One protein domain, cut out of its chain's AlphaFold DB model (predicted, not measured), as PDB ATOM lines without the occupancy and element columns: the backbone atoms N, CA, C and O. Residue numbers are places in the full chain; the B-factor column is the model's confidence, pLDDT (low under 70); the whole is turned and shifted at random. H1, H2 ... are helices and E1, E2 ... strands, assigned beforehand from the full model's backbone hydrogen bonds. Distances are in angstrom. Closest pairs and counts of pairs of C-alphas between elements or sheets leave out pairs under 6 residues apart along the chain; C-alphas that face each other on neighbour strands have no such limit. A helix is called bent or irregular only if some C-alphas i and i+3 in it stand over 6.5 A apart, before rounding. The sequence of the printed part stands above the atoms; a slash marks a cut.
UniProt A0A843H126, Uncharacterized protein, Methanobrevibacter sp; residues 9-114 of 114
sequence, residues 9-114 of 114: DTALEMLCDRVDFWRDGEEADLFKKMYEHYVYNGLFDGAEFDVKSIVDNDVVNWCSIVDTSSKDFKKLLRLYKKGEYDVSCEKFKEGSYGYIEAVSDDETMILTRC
ATOM      1  N   ASP A   9       9.472   2.049 -50.529       96.12
ATOM      2  CA  ASP A   9       8.262   1.805 -51.323       96.12
ATOM      3  C   ASP A   9       8.506   0.717 -52.377       96.12
ATOM      4  O   ASP A   9       7.745  -0.246 -52.475       96.12
ATOM      5  N   THR A  10       9.617   0.819 -53.115       95.56
ATOM      6  CA  THR A  10      10.012  -0.192 -54.106       95.56
ATOM      7  C   THR A  10      10.291  -1.544 -53.446       95.56
ATOM      8  O   THR A  10       9.893  -2.586 -53.965       95.56
ATOM      9  N   ALA A  11      10.971  -1.563 -52.294       95.88
ATOM     10  CA  ALA A  11      11.244  -2.798 -51.560       95.88
ATOM     11  C   ALA A  11       9.946  -3.485 -51.109       95.88
ATOM     12  O   ALA A  11       9.797  -4.699 -51.275       95.88
ATOM     13  N   LEU A  12       9.000  -2.709 -50.573       97.81
ATOM     14  CA  LEU A  12       7.699  -3.196 -50.136       97.81
ATOM     15  C   LEU A  12       6.867  -3.716 -51.312       97.81
ATOM     16  O   LEU A  12       6.316  -4.810 -51.205       97.81
ATOM     17  N   GLU A  13       6.820  -2.992 -52.434       97.88
ATOM     18  CA  GLU A  13       6.122  -3.420 -53.656       97.88
ATOM     19  C   GLU A  13       6.644  -4.782 -54.128       97.88
ATOM     20  O   GLU A  13       5.866  -5.716 -54.313       97.88
ATOM     21  N   MET A  14       7.969  -4.954 -54.204       97.56
ATOM     22  CA  MET A  14       8.574  -6.220 -54.625       97.56
ATOM     23  C   MET A  14       8.224  -7.395 -53.695       97.56
ATOM     24  O   MET A  14       8.003  -8.513 -54.171       97.56
ATOM     25  N   LEU A  15       8.185  -7.170 -52.377       98.19
ATOM     26  CA  LEU A  15       7.778  -8.188 -51.400       98.19
ATOM     27  C   LEU A  15       6.292  -8.535 -51.556       98.19
ATOM     28  O   LEU A  15       5.943  -9.715 -51.625       98.19
ATOM     29  N   CYS A  16       5.427  -7.523 -51.664       97.94
ATOM     30  CA  CYS A  16       3.981  -7.686 -51.823       97.94
ATOM     31  C   CYS A  16       3.621  -8.434 -53.113       97.94
ATOM     32  O   CYS A  16       2.838  -9.383 -53.065       97.94
ATOM     33  N   ASP A  17       4.256  -8.084 -54.232       98.06
ATOM     34  CA  ASP A  17       4.081  -8.769 -55.516       98.06
ATOM     35  C   ASP A  17       4.424 -10.259 -55.410       98.06
ATOM     36  O   ASP A  17       3.775 -11.123 -56.009       98.06
ATOM     37  N   ARG A  18       5.456 -10.592 -54.625       98.06
ATOM     38  CA  ARG A  18       5.840 -11.987 -54.407       98.06
ATOM     39  C   ARG A  18       4.885 -12.711 -53.460       98.06
ATOM     40  O   ARG A  18       4.682 -13.912 -53.648       98.06
ATOM     41  N   VAL A  19       4.287 -12.027 -52.486       98.12
ATOM     42  CA  VAL A  19       3.233 -12.593 -51.625       98.12
ATOM     43  C   VAL A  19       2.006 -12.966 -52.455       98.12
ATOM     44  O   VAL A  19       1.502 -14.080 -52.308       98.12
ATOM     45  N   ASP A  20       1.593 -12.100 -53.383       97.81
ATOM     46  CA  ASP A  20       0.421 -12.317 -54.248       97.81
ATOM     47  C   ASP A  20       0.571 -13.520 -55.193       97.81
ATOM     48  O   ASP A  20      -0.409 -14.063 -55.702       97.81
ATOM     49  N   PHE A  21       1.799 -14.001 -55.409       96.62
ATOM     50  CA  PHE A  21       2.030 -15.275 -56.088       96.62
ATOM     51  C   PHE A  21       1.630 -16.493 -55.234       96.62
ATOM     52  O   PHE A  21       1.251 -17.529 -55.782       96.62
ATOM     53  N   TRP A  22       1.769 -16.411 -53.908       96.69
ATOM     54  CA  TRP A  22       1.594 -17.542 -52.991       96.69
ATOM     55  C   TRP A  22       0.247 -17.589 -52.279       96.69
ATOM     56  O   TRP A  22      -0.173 -18.671 -51.851       96.69
ATOM     57  N   ARG A  23      -0.363 -16.428 -52.059       95.12
ATOM     58  CA  ARG A  23      -1.572 -16.244 -51.258       95.12
ATOM     59  C   ARG A  23      -2.473 -15.212 -51.914       95.12
ATOM     60  O   ARG A  23      -2.010 -14.376 -52.682       95.12
ATOM     61  N   ASP A  24      -3.750 -15.271 -51.576       94.62
ATOM     62  CA  ASP A  24      -4.767 -14.319 -51.991       94.62
ATOM     63  C   ASP A  24      -5.610 -13.855 -50.794       94.62
ATOM     64  O   ASP A  24      -5.553 -14.415 -49.695       94.62
ATOM     65  N   GLY A  25      -6.368 -12.776 -51.004       95.00
ATOM     66  CA  GLY A  25      -7.307 -12.241 -50.020       95.00
ATOM     67  C   GLY A  25      -6.671 -11.887 -48.672       95.00
ATOM     68  O   GLY A  25      -5.545 -11.399 -48.598       95.00
ATOM     69  N   GLU A  26      -7.415 -12.151 -47.597       95.12
ATOM     70  CA  GLU A  26      -7.044 -11.763 -46.231       95.12
ATOM     71  C   GLU A  26      -5.744 -12.421 -45.745       95.12
ATOM     72  O   GLU A  26      -5.009 -11.825 -44.956       95.12
ATOM     73  N   GLU A  27      -5.417 -13.625 -46.233       96.94
ATOM     74  CA  GLU A  27      -4.144 -14.268 -45.901       96.94
ATOM     75  C   GLU A  27      -2.965 -13.475 -46.469       96.94
ATOM     76  O   GLU A  27      -1.984 -13.247 -45.762       96.94
ATOM     77  N   ALA A  28      -3.059 -13.018 -47.724       98.00
ATOM     78  CA  ALA A  28      -2.029 -12.182 -48.337       98.00
ATOM     79  C   ALA A  28      -1.874 -10.847 -47.590       98.00
ATOM     80  O   ALA A  28      -0.748 -10.414 -47.333       98.00
ATOM     81  N   ASP A  29      -2.983 -10.231 -47.176       98.31
ATOM     82  CA  ASP A  29      -2.976  -8.956 -46.451       98.31
ATOM     83  C   ASP A  29      -2.222  -9.037 -45.115       98.31
ATOM     84  O   ASP A  29      -1.539  -8.086 -44.726       98.31
ATOM     85  N   LEU A  30      -2.265 -10.181 -44.426       98.50
ATOM     86  CA  LEU A  30      -1.477 -10.401 -43.209       98.50
ATOM     87  C   LEU A  30       0.034 -10.347 -43.468       98.50
ATOM     88  O   LEU A  30       0.766  -9.694 -42.723       98.50
ATOM     89  N   PHE A  31       0.510 -11.017 -44.520       98.50
ATOM     90  CA  PHE A  31       1.929 -10.986 -44.889       98.50
ATOM     91  C   PHE A  31       2.354  -9.593 -45.355       98.50
ATOM     92  O   PHE A  31       3.437  -9.131 -45.003       98.50
ATOM     93  N   LYS A  32       1.492  -8.892 -46.099       98.50
ATOM     94  CA  LYS A  32       1.750  -7.512 -46.534       98.50
ATOM     95  C   LYS A  32       1.913  -6.568 -45.342       98.50
ATOM     96  O   LYS A  32       2.885  -5.822 -45.309       98.50
ATOM     97  N   LYS A  33       1.056  -6.676 -44.317       98.31
ATOM     98  CA  LYS A  33       1.197  -5.932 -43.049       98.31
ATOM     99  C   LYS A  33       2.516  -6.230 -42.329       98.31
ATOM    100  O   LYS A  33       3.166  -5.313 -41.833       98.31
ATOM    101  N   MET A  34       2.930  -7.499 -42.286       98.06
ATOM    102  CA  MET A  34       4.226  -7.891 -41.719       98.06
ATOM    103  C   MET A  34       5.389  -7.225 -42.476       98.06
ATOM    104  O   MET A  34       6.266  -6.632 -41.851       98.06
ATOM    105  N   TYR A  35       5.390  -7.276 -43.813       98.31
ATOM    106  CA  TYR A  35       6.461  -6.674 -44.614       98.31
ATOM    107  C   TYR A  35       6.471  -5.154 -44.570       98.31
ATOM    108  O   TYR A  35       7.549  -4.571 -44.503       98.31
ATOM    109  N   GLU A  36       5.305  -4.515 -44.539       98.19
ATOM    110  CA  GLU A  36       5.183  -3.075 -44.325       98.19
ATOM    111  C   GLU A  36       5.883  -2.667 -43.022       98.19
ATOM    112  O   GLU A  36       6.739  -1.780 -43.007       98.19
ATOM    113  N   HIS A  37       5.609  -3.394 -41.934       96.50
ATOM    114  CA  HIS A  37       6.269  -3.179 -40.650       96.50
ATOM    115  C   HIS A  37       7.783  -3.431 -40.717       96.50
ATOM    116  O   HIS A  37       8.559  -2.689 -40.118       96.50
ATOM    117  N   TYR A  38       8.235  -4.466 -41.424       96.44
ATOM    118  CA  TYR A  38       9.665  -4.773 -41.542       96.44
ATOM    119  C   TYR A  38      10.426  -3.709 -42.332       96.44
ATOM    120  O   TYR A  38      11.509  -3.299 -41.912       96.44
ATOM    121  N   VAL A  39       9.862  -3.259 -43.451       96.69
ATOM    122  CA  VAL A  39      10.466  -2.242 -44.313       96.69
ATOM    123  C   VAL A  39      10.568  -0.914 -43.568       96.69
ATOM    124  O   VAL A  39      11.673  -0.400 -43.417       96.69
ATOM    125  N   TYR A  40       9.468  -0.401 -43.010       95.50
ATOM    126  CA  TYR A  40       9.479   0.916 -42.357       95.50
ATOM    127  C   TYR A  40      10.234   0.960 -41.023       95.50
ATOM    128  O   TYR A  40      10.585   2.039 -40.548       95.50
ATOM    129  N   ASN A  41      10.520  -0.194 -40.413       94.19
ATOM    130  CA  ASN A  41      11.413  -0.278 -39.254       94.19
ATOM    131  C   ASN A  41      12.880  -0.551 -39.628       94.19
ATOM    132  O   ASN A  41      13.700  -0.764 -38.733       94.19
ATOM    133  N   GLY A  42      13.220  -0.564 -40.920       92.25
ATOM    134  CA  GLY A  42      14.593  -0.734 -41.396       92.25
ATOM    135  C   GLY A  42      15.157  -2.143 -41.191       92.25
ATOM    136  O   GLY A  42      16.372  -2.306 -41.089       92.25
ATOM    137  N   LEU A  43      14.318  -3.188 -41.123       92.88
ATOM    138  CA  LEU A  43      14.788  -4.570 -40.915       92.88
ATOM    139  C   LEU A  43      15.725  -5.044 -42.039       92.88
ATOM    140  O   LEU A  43      16.599  -5.882 -41.818       92.88
ATOM    141  N   PHE A  44      15.549  -4.499 -43.243       91.56
ATOM    142  CA  PHE A  44      16.332  -4.850 -44.427       91.56
ATOM    143  C   PHE A  44      17.502  -3.890 -44.697       91.56
ATOM    144  O   PHE A  44      18.218  -4.061 -45.689       91.56
ATOM    145  N   ASP A  45      17.748  -2.908 -43.827       89.25
ATOM    146  CA  ASP A  45      18.778  -1.894 -44.046       89.25
ATOM    147  C   ASP A  45      20.183  -2.506 -44.073       89.25
ATOM    148  O   ASP A  45      20.720  -2.993 -43.078       89.25
ATOM    149  N   GLY A  46      20.807  -2.463 -45.253       85.00
ATOM    150  CA  GLY A  46      22.142  -3.022 -45.477       85.00
ATOM    151  C   GLY A  46      22.191  -4.553 -45.533       85.00
ATOM    152  O   GLY A  46      23.290  -5.108 -45.603       85.00
ATOM    153  N   ALA A  47      21.039  -5.227 -45.529       86.31
ATOM    154  CA  ALA A  47      20.935  -6.669 -45.711       86.31
ATOM    155  C   ALA A  47      20.965  -7.065 -47.199       86.31
ATOM    156  O   ALA A  47      20.725  -6.255 -48.097       86.31
ATOM    157  N   GLU A  48      21.255  -8.339 -47.470       89.88
ATOM    158  CA  GLU A  48      21.048  -8.909 -48.800       89.88
ATOM    159  C   GLU A  48      19.545  -9.050 -49.062       89.88
ATOM    160  O   GLU A  48      18.837  -9.733 -48.322       89.88
ATOM    161  N   PHE A  49      19.062  -8.391 -50.114       91.69
ATOM    162  CA  PHE A  49      17.641  -8.325 -50.433       91.69
ATOM    163  C   PHE A  49      17.279  -9.295 -51.564       91.69
ATOM    164  O   PHE A  49      17.114  -8.909 -52.722       91.69
ATOM    165  N   ASP A  50      17.185 -10.581 -51.225       94.75
ATOM    166  CA  ASP A  50      16.638 -11.613 -52.112       94.75
ATOM    167  C   ASP A  50      15.161 -11.850 -51.785       94.75
ATOM    168  O   ASP A  50      14.808 -12.687 -50.953       94.75
ATOM    169  N   VAL A  51      14.293 -11.111 -52.479       95.56
ATOM    170  CA  VAL A  51      12.829 -11.158 -52.324       95.56
ATOM    171  C   VAL A  51      12.284 -12.579 -52.389       95.56
ATOM    172  O   VAL A  51      11.390 -12.935 -51.625       95.56
ATOM    173  N   LYS A  52      12.815 -13.413 -53.287       95.94
ATOM    174  CA  LYS A  52      12.292 -14.764 -53.471       95.94
ATOM    175  C   LYS A  52      12.641 -15.631 -52.271       95.94
ATOM    176  O   LYS A  52      11.768 -16.310 -51.747       95.94
ATOM    177  N   SER A  53      13.891 -15.576 -51.820       96.06
ATOM    178  CA  SER A  53      14.323 -16.312 -50.632       96.06
ATOM    179  C   SER A  53      13.640 -15.813 -49.358       96.06
ATOM    180  O   SER A  53      13.318 -16.631 -48.503       96.06
ATOM    181  N   ILE A  54      13.395 -14.509 -49.227       96.56
ATOM    182  CA  ILE A  54      12.693 -13.925 -48.076       96.56
ATOM    183  C   ILE A  54      11.239 -14.416 -48.051       96.56
ATOM    184  O   ILE A  54      10.840 -15.129 -47.130       96.56
ATOM    185  N   VAL A  55      10.471 -14.114 -49.101       97.81
ATOM    186  CA  VAL A  55       9.024 -14.363 -49.115       97.81
ATOM    187  C   VAL A  55       8.693 -15.846 -49.171       97.81
ATOM    188  O   VAL A  55       7.814 -16.304 -48.442       97.81
ATOM    189  N   ASP A  56       9.405 -16.629 -49.984       97.81
ATOM    190  CA  ASP A  56       9.122 -18.062 -50.089       97.81
ATOM    191  C   ASP A  56       9.376 -18.765 -48.745       97.81
ATOM    192  O   ASP A  56       8.618 -19.659 -48.375       97.81
ATOM    193  N   ASN A  57      10.399 -18.359 -47.982       96.44
ATOM    194  CA  ASN A  57      10.658 -18.952 -46.669       96.44
ATOM    195  C   ASN A  57       9.637 -18.530 -45.620       96.44
ATOM    196  O   ASN A  57       9.175 -19.388 -44.866       96.44
ATOM    197  N   ASP A  58       9.261 -17.255 -45.576       97.38
ATOM    198  CA  ASP A  58       8.242 -16.794 -44.638       97.38
ATOM    199  C   ASP A  58       6.910 -17.509 -44.888       97.38
ATOM    200  O   ASP A  58       6.347 -18.104 -43.971       97.38
ATOM    201  N   VAL A  59       6.442 -17.548 -46.139       96.69
ATOM    202  CA  VAL A  59       5.132 -18.123 -46.481       96.69
ATOM    203  C   VAL A  59       5.090 -19.651 -46.350       96.69
ATOM    204  O   VAL A  59       4.041 -20.206 -46.011       96.69
ATOM    205  N   VAL A  60       6.189 -20.352 -46.652       95.25
ATOM    206  CA  VAL A  60       6.213 -21.828 -46.674       95.25
ATOM    207  C   VAL A  60       6.703 -22.430 -45.360       95.25
ATOM    208  O   VAL A  60       6.196 -23.474 -44.953       95.25
ATOM    209  N   ASN A  61       7.699 -21.818 -44.716       94.75
ATOM    210  CA  ASN A  61       8.461 -22.473 -43.652       94.75
ATOM    211  C   ASN A  61       8.314 -21.807 -42.284       94.75
ATOM    212  O   ASN A  61       8.321 -22.515 -41.278       94.75
ATOM    213  N   TRP A  62       8.287 -20.474 -42.220       95.56
ATOM    214  CA  TRP A  62       8.515 -19.761 -40.955       95.56
ATOM    215  C   TRP A  62       7.257 -19.150 -40.359       95.56
ATOM    216  O   TRP A  62       7.193 -18.999 -39.139       95.56
ATOM    217  N   CYS A  63       6.257 -18.837 -41.181       97.81
ATOM    218  CA  CYS A  63       5.006 -18.265 -40.716       97.81
ATOM    219  C   CYS A  63       3.836 -19.247 -40.814       97.81
ATOM    220  O   CYS A  63       3.830 -20.209 -41.582       97.81
ATOM    221  N   SER A  64       2.819 -19.012 -39.996       96.75
ATOM    222  CA  SER A  64       1.585 -19.790 -39.954       96.75
ATOM    223  C   SER A  64       0.406 -18.884 -39.631       96.75
ATOM    224  O   SER A  64       0.534 -17.935 -38.862       96.75
ATOM    225  N   ILE A  65      -0.755 -19.185 -40.210       97.62
ATOM    226  CA  ILE A  65      -1.993 -18.452 -39.941       97.62
ATOM    227  C   ILE A  65      -2.819 -19.242 -38.931       97.62
ATOM    228  O   ILE A  65      -3.046 -20.442 -39.088       97.62
ATOM    229  N   VAL A  66      -3.252 -18.561 -37.876       98.12
ATOM    230  CA  VAL A  66      -4.136 -19.095 -36.840       98.12
ATOM    231  C   VAL A  66      -5.482 -18.388 -36.948       98.12
ATOM    232  O   VAL A  66      -5.560 -17.174 -36.771       98.12
ATOM    233  N   ASP A  67      -6.541 -19.154 -37.202       98.06
ATOM    234  CA  ASP A  67      -7.910 -18.648 -37.304       98.06
ATOM    235  C   ASP A  67      -8.739 -18.908 -36.031       98.06
ATOM    236  O   ASP A  67      -8.302 -19.569 -35.079       98.06
ATOM    237  N   THR A  68      -9.976 -18.403 -36.019       98.06
ATOM    238  CA  THR A  68     -10.920 -18.538 -34.893       98.06
ATOM    239  C   THR A  68     -11.252 -19.977 -34.475       98.06
ATOM    240  O   THR A  68     -11.783 -20.177 -33.375       98.06
ATOM    241  N   SER A  69     -10.959 -20.981 -35.308       97.94
ATOM    242  CA  SER A  69     -11.189 -22.392 -34.991       97.94
ATOM    243  C   SER A  69     -10.126 -22.970 -34.049       97.94
ATOM    244  O   SER A  69     -10.413 -23.925 -33.319       97.94
ATOM    245  N   SER A  70      -8.929 -22.370 -33.990       97.69
ATOM    246  CA  SER A  70      -7.854 -22.818 -33.102       97.69
ATOM    247  C   SER A  70      -8.170 -22.562 -31.626       97.69
ATOM    248  O   SER A  70      -8.687 -21.515 -31.220       97.69
ATOM    249  N   LYS A  71      -7.756 -23.499 -30.763       97.88
ATOM    250  CA  LYS A  71      -7.851 -23.334 -29.303       97.88
ATOM    251  C   LYS A  71      -6.910 -22.260 -28.755       97.88
ATOM    252  O   LYS A  71      -7.129 -21.812 -27.623       97.88
ATOM    253  N   ASP A  72      -5.898 -21.861 -29.521       97.94
ATOM    254  CA  ASP A  72      -4.904 -20.861 -29.128       97.94
ATOM    255  C   ASP A  72      -5.252 -19.443 -29.593       97.94
ATOM    256  O   ASP A  72      -4.780 -18.474 -28.993       97.94
ATOM    257  N   PHE A  73      -6.172 -19.306 -30.555       98.44
ATOM    258  CA  PHE A  73      -6.568 -18.032 -31.162       98.44
ATOM    259  C   PHE A  73      -6.881 -16.932 -30.141       98.44
ATOM    260  O   PHE A  73      -6.264 -15.869 -30.120       98.44
ATOM    261  N   LYS A  74      -7.805 -17.205 -29.209       98.31
ATOM    262  CA  LYS A  74      -8.229 -16.218 -28.197       98.31
ATOM    263  C   LYS A  74      -7.089 -15.781 -27.281       98.31
ATOM    264  O   LYS A  74      -7.129 -14.679 -26.736       98.31
ATOM    265  N   LYS A  75      -6.109 -16.660 -27.044       98.19
ATOM    266  CA  LYS A  75      -4.936 -16.323 -26.238       98.19
ATOM    267  C   LYS A  75      -4.001 -15.418 -27.036       98.19
ATOM    268  O   LYS A  75      -3.632 -14.380 -26.496       98.19
ATOM    269  N   LEU A  76      -3.688 -15.776 -28.282       98.31
ATOM    270  CA  LEU A  76      -2.858 -14.972 -29.186       98.31
ATOM    271  C   LEU A  76      -3.437 -13.567 -29.376       98.31
ATOM    272  O   LEU A  76      -2.761 -12.588 -29.076       98.31
ATOM    273  N   LEU A  77      -4.725 -13.456 -29.723       98.50
ATOM    274  CA  LEU A  77      -5.387 -12.160 -29.912       98.50
ATOM    275  C   LEU A  77      -5.318 -11.284 -28.653       98.50
ATOM    276  O   LEU A  77      -5.122 -10.074 -28.723       98.50
ATOM    277  N   ARG A  78      -5.467 -11.890 -27.469       98.44
ATOM    278  CA  ARG A  78      -5.369 -11.163 -26.198       98.44
ATOM    279  C   ARG A  78      -3.953 -10.644 -25.932       98.44
ATOM    280  O   ARG A  78      -3.839  -9.568 -25.358       98.44
ATOM    281  N   LEU A  79      -2.913 -11.410 -26.267       98.25
ATOM    282  CA  LEU A  79      -1.513 -10.995 -26.103       98.25
ATOM    283  C   LEU A  79      -1.192  -9.843 -27.061       98.25
ATOM    284  O   LEU A  79      -0.762  -8.783 -26.613       98.25
ATOM    285  N   TYR A  80      -1.580  -9.983 -28.330       97.62
ATOM    286  CA  TYR A  80      -1.460  -8.922 -29.329       97.62
ATOM    287  C   TYR A  80      -2.106  -7.607 -28.868       97.62
ATOM    288  O   TYR A  80      -1.469  -6.558 -28.868       97.62
ATOM    289  N   LYS A  81      -3.346  -7.652 -28.355       97.69
ATOM    290  CA  LYS A  81      -4.056  -6.462 -27.840       97.69
ATOM    291  C   LYS A  81      -3.405  -5.803 -26.621       97.69
ATOM    292  O   LYS A  81      -3.751  -4.672 -26.289       97.69
ATOM    293  N   LYS A  82      -2.504  -6.500 -25.931       97.75
ATOM    294  CA  LYS A  82      -1.691  -5.937 -24.843       97.75
ATOM    295  C   LYS A  82      -0.365  -5.348 -25.334       97.75
ATOM    296  O   LYS A  82       0.362  -4.792 -24.516       97.75
ATOM    297  N   GLY A  83      -0.059  -5.468 -26.626       97.00
ATOM    298  CA  GLY A  83       1.242  -5.127 -27.198       97.00
ATOM    299  C   GLY A  83       2.317  -6.186 -26.936       97.00
ATOM    300  O   GLY A  83       3.502  -5.876 -26.996       97.00
ATOM    301  N   GLU A  84       1.926  -7.420 -26.600       97.31
ATOM    302  CA  GLU A  84       2.847  -8.543 -26.409       97.31
ATOM    303  C   GLU A  84       2.963  -9.325 -27.727       97.31
ATOM    304  O   GLU A  84       2.103 -10.149 -28.045       97.31
ATOM    305  N   TYR A  85       4.007  -9.022 -28.506       96.69
ATOM    306  CA  TYR A  85       4.253  -9.634 -29.818       96.69
ATOM    307  C   TYR A  85       5.192 -10.844 -29.747       96.69
ATOM    308  O   TYR A  85       4.931 -11.847 -30.404       96.69
ATOM    309  N   ASP A  86       6.244 -10.786 -28.920       97.62
ATOM    310  CA  ASP A  86       7.078 -11.954 -28.608       97.62
ATOM    311  C   ASP A  86       6.320 -12.861 -27.639       97.62
ATOM    312  O   ASP A  86       6.041 -12.496 -26.493       97.62
ATOM    313  N   VAL A  87       5.966 -14.044 -28.127       97.50
ATOM    314  CA  VAL A  87       5.191 -15.048 -27.396       97.50
ATOM    315  C   VAL A  87       5.949 -16.368 -27.265       97.50
ATOM    316  O   VAL A  87       5.376 -17.369 -26.839       97.50
ATOM    317  N   SER A  88       7.255 -16.361 -27.543       96.06
ATOM    318  CA  SER A  88       8.133 -17.539 -27.510       96.06
ATOM    319  C   SER A  88       8.173 -18.256 -26.153       96.06
ATOM    320  O   SER A  88       8.405 -19.463 -26.075       96.06
ATOM    321  N   CYS A  89       7.922 -17.527 -25.062       93.62
ATOM    322  CA  CYS A  89       7.894 -18.067 -23.701       93.62
ATOM    323  C   CYS A  89       6.501 -18.553 -23.256       93.62
ATOM    324  O   CYS A  89       6.351 -19.113 -22.163       93.62
ATOM    325  N   GLU A  90       5.468 -18.338 -24.070       94.88
ATOM    326  CA  GLU A  90       4.091 -18.665 -23.724       94.88
ATOM    327  C   GLU A  90       3.750 -20.127 -24.024       94.88
ATOM    328  O   GLU A  90       4.149 -20.717 -25.022       94.88
ATOM    329  N   LYS A  91       2.943 -20.734 -23.147       94.94
ATOM    330  CA  LYS A  91       2.434 -22.096 -23.367       94.94
ATOM    331  C   LYS A  91       1.133 -22.075 -24.159       94.94
ATOM    332  O   LYS A  91       0.147 -21.487 -23.699       94.94
ATOM    333  N   PHE A  92       1.123 -22.769 -25.285       95.69
ATOM    334  CA  PHE A  92      -0.017 -22.933 -26.183       95.69
ATOM    335  C   PHE A  92      -0.434 -24.410 -26.261       95.69
ATOM    336  O   PHE A  92       0.281 -25.292 -25.779       95.69
ATOM    337  N   LYS A  93      -1.650 -24.682 -26.737       94.44
ATOM    338  CA  LYS A  93      -2.251 -26.025 -26.748       94.44
ATOM    339  C   LYS A  93      -1.974 -26.792 -28.035       94.44
ATOM    340  O   LYS A  93      -1.916 -28.018 -27.983       94.44
ATOM    341  N   GLU A  94      -1.901 -26.094 -29.159       91.56
ATOM    342  CA  GLU A  94      -1.883 -26.663 -30.507       91.56
ATOM    343  C   GLU A  94      -0.594 -26.320 -31.253       91.56
ATOM    344  O   GLU A  94      -0.081 -27.182 -31.963       91.56
ATOM    345  N   GLY A  95      -0.049 -25.116 -31.064       88.88
ATOM    346  CA  GLY A  95       1.151 -24.663 -31.771       88.88
ATOM    347  C   GLY A  95       2.313 -24.252 -30.870       88.88
ATOM    348  O   GLY A  95       2.174 -24.096 -29.657       88.88
ATOM    349  N   SER A  96       3.471 -24.066 -31.499       92.75
ATOM    350  CA  SER A  96       4.606 -23.325 -30.950       92.75
ATOM    351  C   SER A  96       4.701 -22.030 -31.740       92.75
ATOM    352  O   SER A  96       4.802 -22.085 -32.961       92.75
ATOM    353  N   TYR A  97       4.625 -20.894 -31.056       95.94
ATOM    354  CA  TYR A  97       4.636 -19.577 -31.685       95.94
ATOM    355  C   TYR A  97       5.748 -18.752 -31.045       95.94
ATOM    356  O   TYR A  97       5.798 -18.638 -29.820       95.94
ATOM    357  N   GLY A  98       6.638 -18.199 -31.862       97.12
ATOM    358  CA  GLY A  98       7.694 -17.287 -31.438       97.12
ATOM    359  C   GLY A  98       7.223 -15.836 -31.407       97.12
ATOM    360  O   GLY A  98       7.451 -15.137 -30.423       97.12
ATOM    361  N   TYR A  99       6.524 -15.392 -32.455       97.94
ATOM    362  CA  TYR A  99       6.133 -13.989 -32.615       97.94
ATOM    363  C   TYR A  99       4.753 -13.837 -33.267       97.94
ATOM    364  O   TYR A  99       4.358 -14.665 -34.088       97.94
ATOM    365  N   ILE A 100       4.016 -12.782 -32.911       98.44
ATOM    366  CA  ILE A 100       2.779 -12.364 -33.583       98.44
ATOM    367  C   ILE A 100       3.127 -11.265 -34.585       98.44
ATOM    368  O   ILE A 100       3.446 -10.148 -34.187       98.44
ATOM    369  N   GLU A 101       3.045 -11.586 -35.873       98.25
ATOM    370  CA  GLU A 101       3.466 -10.705 -36.967       98.25
ATOM    371  C   GLU A 101       2.357  -9.734 -37.384       98.25
ATOM    372  O   GLU A 101       2.607  -8.551 -37.599       98.25
ATOM    373  N   ALA A 102       1.118 -10.223 -37.489       98.12
ATOM    374  CA  ALA A 102      -0.021  -9.422 -37.929       98.12
ATOM    375  C   ALA A 102      -1.363 -10.012 -37.472       98.12
ATOM    376  O   ALA A 102      -1.477 -11.206 -37.184       98.12
ATOM    377  N   VAL A 103      -2.396  -9.168 -37.451       98.38
ATOM    378  CA  VAL A 103      -3.798  -9.549 -37.218       98.38
ATOM    379  C   VAL A 103      -4.669  -8.957 -38.329       98.38
ATOM    380  O   VAL A 103      -4.423  -7.834 -38.790       98.38
ATOM    381  N   SER A 104      -5.664  -9.720 -38.789       98.25
ATOM    382  CA  SER A 104      -6.628  -9.262 -39.796       98.25
ATOM    383  C   SER A 104      -7.490  -8.128 -39.231       98.25
ATOM    384  O   SER A 104      -7.650  -8.002 -38.017       98.25
ATOM    385  N   ASP A 105      -8.040  -7.271 -40.094       96.62
ATOM    386  CA  ASP A 105      -8.784  -6.084 -39.633       96.62
ATOM    387  C   ASP A 105     -10.077  -6.435 -38.886       96.62
ATOM    388  O   ASP A 105     -10.509  -5.705 -37.995       96.62
ATOM    389  N   ASP A 106     -10.680  -7.570 -39.227       97.25
ATOM    390  CA  ASP A 106     -11.856  -8.130 -38.563       97.25
ATOM    391  C   ASP A 106     -11.507  -8.998 -37.336       97.25
ATOM    392  O   ASP A 106     -12.404  -9.523 -36.672       97.25
ATOM    393  N   GLU A 107     -10.215  -9.133 -37.022       97.88
ATOM    394  CA  GLU A 107      -9.672  -9.950 -35.939       97.88
ATOM    395  C   GLU A 107     -10.129 -11.418 -35.979       97.88
ATOM    396  O   GLU A 107     -10.436 -12.006 -34.935       97.88
ATOM    397  N   THR A 108     -10.184 -12.023 -37.167       98.25
ATOM    398  CA  THR A 108     -10.503 -13.449 -37.350       98.25
ATOM    399  C   THR A 108      -9.293 -14.313 -37.709       98.25
ATOM    400  O   THR A 108      -9.353 -15.534 -37.531       98.25
ATOM    401  N   MET A 109      -8.180 -13.698 -38.118       98.56
ATOM    402  CA  MET A 109      -6.929 -14.373 -38.463       98.56
ATOM    403  C   MET A 109      -5.716 -13.681 -37.836       98.56
ATOM    404  O   MET A 109      -5.668 -12.457 -37.694       98.56
ATOM    405  N   ILE A 110      -4.720 -14.480 -37.459       98.56
ATOM    406  CA  ILE A 110      -3.458 -14.020 -36.877       98.56
ATOM    407  C   ILE A 110      -2.314 -14.698 -37.619       98.56
ATOM    408  O   ILE A 110      -2.263 -15.925 -37.673       98.56
ATOM    409  N   LEU A 111      -1.376 -13.911 -38.137       98.56
ATOM    410  CA  LEU A 111      -0.114 -14.417 -38.662       98.56
ATOM    411  C   LEU A 111       0.895 -14.528 -37.522       98.56
ATOM    412  O   LEU A 111       1.161 -13.554 -36.814       98.56
ATOM    413  N   THR A 112       1.459 -15.714 -37.347       98.38
ATOM    414  CA  THR A 112       2.507 -15.986 -36.364       98.38
ATOM    415  C   THR A 112       3.770 -16.473 -37.050       98.38
ATOM    416  O   THR A 112       3.708 -17.086 -38.115       98.38
ATOM    417  N   ARG A 113       4.918 -16.215 -36.429       97.12
ATOM    418  CA  ARG A 113       6.209 -16.820 -36.771       97.12
ATOM    419  C   ARG A 113       6.545 -17.899 -35.748       97.12
ATOM    420  O   ARG A 113       6.373 -17.665 -34.548       97.12
ATOM    421  N   CYS A 114       6.979 -19.063 -36.221       88.38
ATOM    422  CA  CYS A 114       7.255 -20.260 -35.417       88.38
ATOM    423  C   CYS A 114       8.701 -20.328 -34.915       88.38
ATOM    424  O   CYS A 114       9.617 -19.928 -35.670       88.38
TER     425      CYS A 114
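AT A GLANCE: This is residues 9 to 114 of the 114 residues of an uncharacterized protein of Methanobrevibacter sp (UniProt A0A843H126). A small sheet of three strands forms the middle layer, with H2 packed slantwise on one face and the short helix H4 on the other. H1 folds back on H2 as a helical hairpin, H3 packs on H1, and residues 81 to 98 loop out on the H4 side. The printed part has 106 residues, with named elements in the order H1, H2, H3, E1, H4, E2, E3; the sheet runs E1, E3, E2, all antiparallel, and the class is mixed, helices and strands. It is compact, with a radius of gyration of the C-alphas of 13.7 A and spans of 37 by 27 by 23 A.

HOW THE PARTS SIT: Start at H1, residues 9 to 22, which touches H2, residues 25 to 40, at a shallow tilt of 28 degrees, opposite ways; the closest C-alphas, of Cys 16 and Lys 32, are 5.7 A apart. H1 also touches H3, residues 51 to 62, at a steep tilt of 49 degrees, with the closest C-alphas, of Leu 15 and Val 51, 5.9 A apart. Next look at E1, residues 63 to 67, and its antiparallel neighbour E3, residues 109 to 113, where N 64 and O 112 are 2.8 A apart, within hydrogen-bond range. E3 forms a hairpin with E2, residues 99 to 103; there N 101 and O 111 are 2.9 A apart, within range. H2 is on this sheet at a height of 9.1 A, and its closest C-alpha pair to E2 is Leu 30 and Ala 102, 5.6 A. H4, residues 73 to 80, is on the opposite face at a height of 9.3 A, completing three layers, helices on both faces of a sheet; the C-alphas of Val 66 and Phe 73, its closest pair with E1, are 6.3 A apart. E1, H4 and E2 make a split strand-helix-strand unit, two strands running the same way with E3 between them, and its crossover is right-handed. H3 only grazes the sheet, with residues 57 to 62. Every O i to N i+4 pair is within hydrogen-bond range in H4, against 8 of 10 in H1, 11 of 12 in H2 and 7 of 8 in H3.

IN THESE COORDINATES: Find C-alpha 9 at (8.262, 1.805, -51.323), where H1 begins its 20.5 A. H2 runs 22.7 A from C-alpha 25 at (-7.307, -12.241, -50.020). H3 covers 14.9 A and is irregular, but only just: C-alphas 59 and 62 are 6.7 A apart. E1 is 13.4 A long, H4 10.6 A and E2 11.8 A; E3, 13.5 A long, ends at C-alpha 113, (6.209, -16.820, -36.771).

THE WHOLE: The C-alphas farthest apart, of Gly 46 and Ser 69, are 40.0 A apart. The printed part has no cut, and the link from H4 to E2, 18 residues, is long. No printed residue is under 70 in pLDDT.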